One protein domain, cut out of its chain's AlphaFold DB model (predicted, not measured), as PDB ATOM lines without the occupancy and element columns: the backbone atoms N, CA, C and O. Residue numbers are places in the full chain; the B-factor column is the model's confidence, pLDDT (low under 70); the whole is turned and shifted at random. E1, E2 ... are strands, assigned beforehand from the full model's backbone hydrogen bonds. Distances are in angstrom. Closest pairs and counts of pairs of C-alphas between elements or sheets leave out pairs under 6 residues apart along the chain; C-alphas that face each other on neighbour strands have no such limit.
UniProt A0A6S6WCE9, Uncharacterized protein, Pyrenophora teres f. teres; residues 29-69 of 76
ATOM      1  N   LEU A  29    -118.963 -11.065 177.312       89.44
ATOM      2  CA  LEU A  29    -118.585 -11.834 178.492       89.44
ATOM      3  C   LEU A  29    -117.050 -11.822 178.632       89.44
ATOM      4  O   LEU A  29    -116.361 -12.097 177.649       89.44
ATOM      5  N   ASN A  30    -116.469 -11.547 179.808       88.00
ATOM      6  CA  ASN A  30    -115.005 -11.715 179.945       88.00
ATOM      7  C   ASN A  30    -114.599 -13.144 180.236       88.00
ATOM      8  O   ASN A  30    -115.411 -13.996 180.579       88.00
ATOM      9  N   ASN A  31    -113.286 -13.332 180.181       87.44
ATOM     10  CA  ASN A  31    -112.609 -14.570 180.492       87.44
ATOM     11  C   ASN A  31    -113.089 -15.193 181.812       87.44
ATOM     12  O   ASN A  31    -113.315 -14.490 182.802       87.44
ATOM     13  N   GLY A  32    -113.283 -16.508 181.798       84.75
ATOM     14  CA  GLY A  32    -113.845 -17.293 182.892       84.75
ATOM     15  C   GLY A  32    -115.377 -17.295 182.975       84.75
ATOM     16  O   GLY A  32    -115.933 -18.151 183.660       84.75
ATOM     17  N   GLN A  33    -116.096 -16.406 182.280       89.12
ATOM     18  CA  GLN A  33    -117.565 -16.462 182.212       89.12
ATOM     19  C   GLN A  33    -118.016 -17.589 181.286       89.12
ATOM     20  O   GLN A  33    -117.418 -17.791 180.233       89.12
ATOM     21  N   GLN A  34    -119.086 -18.294 181.656       88.81
ATOM     22  CA  GLN A  34    -119.663 -19.322 180.794       88.81
ATOM     23  C   GLN A  34    -120.225 -18.689 179.519       88.81
ATOM     24  O   GLN A  34    -120.886 -17.653 179.577       88.81
ATOM     25  N   CYS A  35    -119.979 -19.322 178.382       89.38
ATOM     26  CA  CYS A  35    -120.393 -18.862 177.066       89.38
ATOM     27  C   CYS A  35    -121.063 -19.987 176.277       89.38
ATOM     28  O   CYS A  35    -120.910 -21.167 176.584       89.38
ATOM     29  N   ASP A  36    -121.811 -19.601 175.249       88.56
ATOM     30  CA  ASP A  36    -122.416 -20.520 174.293       88.56
ATOM     31  C   ASP A  36    -121.586 -20.506 173.001       88.56
ATOM     32  O   ASP A  36    -121.294 -19.432 172.471       88.56
ATOM     33  N   ILE A  37    -121.178 -21.675 172.492       83.19
ATOM     34  CA  ILE A  37    -120.352 -21.755 171.274       83.19
ATOM     35  C   ILE A  37    -121.107 -21.230 170.046       83.19
ATOM     36  O   ILE A  37    -120.497 -20.614 169.173       83.19
ATOM     37  N   LEU A  38    -122.421 -21.462 169.962       84.62
ATOM     38  CA  LEU A  38    -123.252 -21.008 168.843       84.62
ATOM     39  C   LEU A  38    -123.489 -19.495 168.913       84.62
ATOM     40  O   LEU A  38    -123.677 -18.848 167.887       84.62
ATOM     41  N   ASN A  39    -123.458 -18.927 170.120       81.69
ATOM     42  CA  ASN A  39    -123.642 -17.503 170.387       81.69
ATOM     43  C   ASN A  39    -122.452 -16.920 171.156       81.69
ATOM     44  O   ASN A  39    -122.614 -16.361 172.244       81.69
ATOM     45  N   ASN A  40    -121.256 -17.025 170.575       83.06
ATOM     46  CA  ASN A  40    -120.026 -16.533 171.184       83.06
ATOM     47  C   ASN A  40    -120.104 -15.023 171.459       83.06
ATOM     48  O   ASN A  40    -119.975 -14.188 170.565       83.06
ATOM     49  N   LYS A  41    -120.324 -14.689 172.728       88.75
ATOM     50  CA  LYS A  41    -120.377 -13.321 173.246       88.75
ATOM     51  C   LYS A  41    -119.096 -12.971 173.998       88.75
ATOM     52  O   LYS A  41    -119.094 -12.018 174.754       88.75
ATOM     53  N   CYS A  42    -118.014 -13.734 173.876       90.00
ATOM     54  CA  CYS A  42    -116.798 -13.475 174.641       90.00
ATOM     55  C   CYS A  42    -116.064 -12.226 174.146       90.00
ATOM     56  O   CYS A  42    -115.891 -12.054 172.944       90.00
ATOM     57  N   CYS A  43    -115.557 -11.389 175.055       88.88
ATOM     58  CA  CYS A  43    -114.809 -10.174 174.698       88.88
ATOM     59  C   CYS A  43    -113.518 -10.504 173.941       88.88
ATOM     60  O   CYS A  43    -113.095  -9.764 173.062       88.88
ATOM     61  N   SER A  44    -112.918 -11.649 174.269       86.50
ATOM     62  CA  SER A  44    -111.747 -12.204 173.590       86.50
ATOM     63  C   SER A  44    -112.084 -12.850 172.240       86.50
ATOM     64  O   SER A  44    -111.181 -13.277 171.528       86.50
ATOM     65  N   GLY A  45    -113.374 -12.998 171.908       88.06
ATOM     66  CA  GLY A  45    -113.838 -13.733 170.731       88.06
ATOM     67  C   GLY A  45    -113.614 -15.244 170.811       88.06
ATOM     68  O   GLY A  45    -113.821 -15.937 169.821       88.06
ATOM     69  N   TYR A  46    -113.225 -15.779 171.970       87.88
ATOM     70  CA  TYR A  46    -112.933 -17.197 172.163       87.88
ATOM     71  C   TYR A  46    -113.830 -17.788 173.248       87.88
ATOM     72  O   TYR A  46    -113.720 -17.417 174.413       87.88
ATOM     73  N   CYS A  47    -114.706 -18.711 172.849       89.00
ATOM     74  CA  CYS A  47    -115.536 -19.521 173.732       89.00
ATOM     75  C   CYS A  47    -115.066 -20.975 173.628       89.00
ATOM     76  O   CYS A  47    -115.224 -21.596 172.574       89.00
ATOM     77  N   HIS A  48    -114.432 -21.501 174.675       87.50
ATOM     78  CA  HIS A  48    -113.766 -22.802 174.626       87.50
ATOM     79  C   HIS A  48    -114.050 -23.651 175.866       87.50
ATOM     80  O   HIS A  48    -114.356 -23.134 176.937       87.50
ATOM     81  N   ALA A  49    -113.961 -24.975 175.719       85.50
ATOM     82  CA  ALA A  49    -114.168 -25.888 176.833       85.50
ATOM     83  C   ALA A  49    -112.988 -25.814 177.804       85.50
ATOM     84  O   ALA A  49    -111.845 -26.026 177.402       85.50
ATOM     85  N   ILE A  50    -113.254 -25.587 179.092       82.06
ATOM     86  CA  ILE A  50    -112.187 -25.611 180.106       82.06
ATOM     87  C   ILE A  50    -111.571 -27.010 180.181       82.06
ATOM     88  O   ILE A  50    -110.359 -27.147 180.301       82.06
ATOM     89  N   LEU A  51    -112.403 -28.050 180.104       83.69
ATOM     90  CA  LEU A  51    -111.976 -29.445 180.143       83.69
ATOM     91  C   LEU A  51    -112.065 -30.064 178.752       83.69
ATOM     92  O   LEU A  51    -113.109 -29.984 178.102       83.69
ATOM     93  N   CYS A  52    -111.005 -30.738 178.310       83.12
ATOM     94  CA  CYS A  52    -111.032 -31.449 177.035       83.12
ATOM     95  C   CYS A  52    -112.101 -32.556 177.068       83.12
ATOM     96  O   CYS A  52    -112.035 -33.455 177.907       83.12
ATOM     97  N   GLY A  53    -113.083 -32.483 176.163       78.81
ATOM     98  CA  GLY A  53    -114.241 -33.390 176.131       78.81
ATOM     99  C   GLY A  53    -115.357 -33.044 177.126       78.81
ATOM    100  O   GLY A  53    -116.291 -33.827 177.286       78.81
ATOM    101  N   GLY A  54    -115.265 -31.901 177.809       80.75
ATOM    102  CA  GLY A  54    -116.343 -31.359 178.629       80.75
ATOM    103  C   GLY A  54    -117.398 -30.622 177.799       80.75
ATOM    104  O   GLY A  54    -117.142 -30.201 176.675       80.75
ATOM    105  N   ASN A  55    -118.574 -30.427 178.398       84.06
ATOM    106  CA  ASN A  55    -119.691 -29.667 177.813       84.06
ATOM    107  C   ASN A  55    -119.834 -28.260 178.424       84.06
ATOM    108  O   ASN A  55    -120.856 -27.605 178.245       84.06
ATOM    109  N   VAL A  56    -118.844 -27.826 179.208       85.62
ATOM    110  CA  VAL A  56    -118.829 -26.515 179.864       85.62
ATOM    111  C   VAL A  56    -117.834 -25.634 179.127       85.62
ATOM    112  O   VAL A  56    -116.647 -25.968 179.063       85.62
ATOM    113  N   TYR A  57    -118.336 -24.537 178.570       87.88
ATOM    114  CA  TYR A  57    -117.581 -23.612 177.739       87.88
ATOM    115  C   TYR A  57    -117.499 -22.260 178.420       87.88
ATOM    116  O   TYR A  57    -118.509 -21.726 178.877       87.88
ATOM    117  N   ASN A  58    -116.301 -21.698 178.464       90.31
ATOM    118  CA  ASN A  58    -116.048 -20.409 179.076       90.31
ATOM    119  C   ASN A  58    -115.290 -19.518 178.102       90.31
ATOM    120  O   ASN A  58    -114.615 -19.979 177.177       90.31
ATOM    121  N   CYS A  59    -115.439 -18.218 178.304       90.25
ATOM    122  CA  CYS A  59    -114.652 -17.245 177.591       90.25
ATOM    123  C   CYS A  59    -113.197 -17.387 177.996       90.25
ATOM    124  O   CYS A  59    -112.884 -17.415 179.182       90.25
ATOM    125  N   GLU A  60    -112.321 -17.447 177.012       86.44
ATOM    126  CA  GLU A  60    -110.893 -17.638 177.204       86.44
ATOM    127  C   GLU A  60    -110.133 -16.735 176.235       86.44
ATOM    128  O   GLU A  60    -110.693 -16.186 175.282       86.44
ATOM    129  N   THR A  61    -108.840 -16.546 176.476       84.00
ATOM    130  CA  THR A  61    -107.978 -15.876 175.501       84.00
ATOM    131  C   THR A  61    -107.665 -16.833 174.340       84.00
ATOM    132  O   THR A  61    -107.709 -18.053 174.519       84.00
ATOM    133  N   PRO A  62    -107.327 -16.321 173.140       71.06
ATOM    134  CA  PRO A  62    -107.116 -17.121 171.920       71.06
ATOM    135  C   PRO A  62    -105.922 -18.106 171.945       71.06
ATOM    136  O   PRO A  62    -105.439 -18.522 170.897       71.06
ATOM    137  N   GLN A  63    -105.421 -18.491 173.119       68.31
ATOM    138  CA  GLN A  63    -104.278 -19.390 173.299       68.31
ATOM    139  C   GLN A  63    -104.471 -20.389 174.452       68.31
ATOM    140  O   GLN A  63    -103.568 -21.181 174.725       68.31
ATOM    141  N   THR A  64    -105.627 -20.391 175.126       69.38
ATOM    142  CA  THR A  64    -105.892 -21.384 176.169       69.38
ATOM    143  C   THR A  64    -106.242 -22.725 175.529       69.38
ATOM    144  O   THR A  64    -107.313 -22.896 174.948       69.38
ATOM    145  N   ALA A  65    -105.343 -23.700 175.651       72.94
ATOM    146  CA  ALA A  65    -105.688 -25.096 175.417       72.94
ATOM    147  C   ALA A  65    -106.595 -25.597 176.550       72.94
ATOM    148  O   ALA A  65    -106.378 -25.258 177.715       72.94
ATOM    149  N   CYS A  66    -107.585 -26.433 176.225       80.19
ATOM    150  CA  CYS A  66    -108.381 -27.101 177.247       80.19
ATOM    151  C   CYS A  66    -107.475 -27.886 178.208       80.19
ATOM    152  O   CYS A  66    -106.482 -28.506 177.815       80.19
ATOM    153  N   ILE A  67    -107.831 -27.880 179.487       80.44
ATOM    154  CA  ILE A  67    -107.177 -28.697 180.497       80.44
ATOM    155  C   ILE A  67    -107.604 -30.142 180.215       80.44
ATOM    156  O   ILE A  67    -108.806 -30.434 180.228       80.44
ATOM    157  N   PRO A  68    -106.676 -31.080 179.954       74.94
ATOM    158  CA  PRO A  68    -107.040 -32.480 179.861       74.94
ATOM    159  C   PRO A  68    -107.635 -32.870 181.207       74.94
ATOM    160  O   PRO A  68    -106.946 -32.856 182.230       74.94
ATOM    161  N   GLY A  69    -108.933 -33.182 181.219       65.06
ATOM    162  CA  GLY A  69    -109.557 -33.722 182.410       65.06
ATOM    163  C   GLY A  69    -108.756 -34.953 182.791       65.06
ATOM    164  O   GLY A  69    -108.716 -35.924 182.030       65.06
TER     165      GLY A  69
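AT A GLANCE: This is residues 29 to 69 of the 76 residues of an uncharacterized protein of Pyrenophora teres f. teres (UniProt A0A6S6WCE9). This small domain has little regular structure: a short hairpin of strands E1 and E2, with a long looping stretch, residues 29 to 45, before it and a tail, residues 61 to 69, folding back toward the link between the strands. The printed part has 41 residues, 8 of them in named elements, with no named helix; the two-strand sheet, order E1 - E2, is antiparallel and the class is all strand. The whole is compact, with a radius of gyration of the C-alphas of 9.0 A and spans of 25 by 18 by 13 A.

IN THESE COORDINATES: Start at C-alpha 29, (-118.585, -11.834, 178.492), and pass residues 29 to 45 to reach E1, residues 46 to 49, which is 9.9 A long and begins at C-alpha 46, (-112.933, -17.197, 172.163). E2, residues 57 to 60, is 9.0 A long and ends at (-110.893, -17.638, 177.204).

HOW THE PARTS SIT: E1 and E2 form a hairpin, antiparallel at 136 degrees. Look at N 48 and O 58, and at N 58 and O 48: each pair is within hydrogen-bond range at 2.9 A. The C-alphas of Cys 47 and Cys 59 face each other at 4.6 A.

THE WHOLE: The C-alphas farthest apart, of Cys 43 and Gly 69, are 25.3 A apart. The printed part has no cut, and the link from E1 to E2 is short. Confidence is low, with pLDDT under 70, at residues 63 to 64 and residue 69.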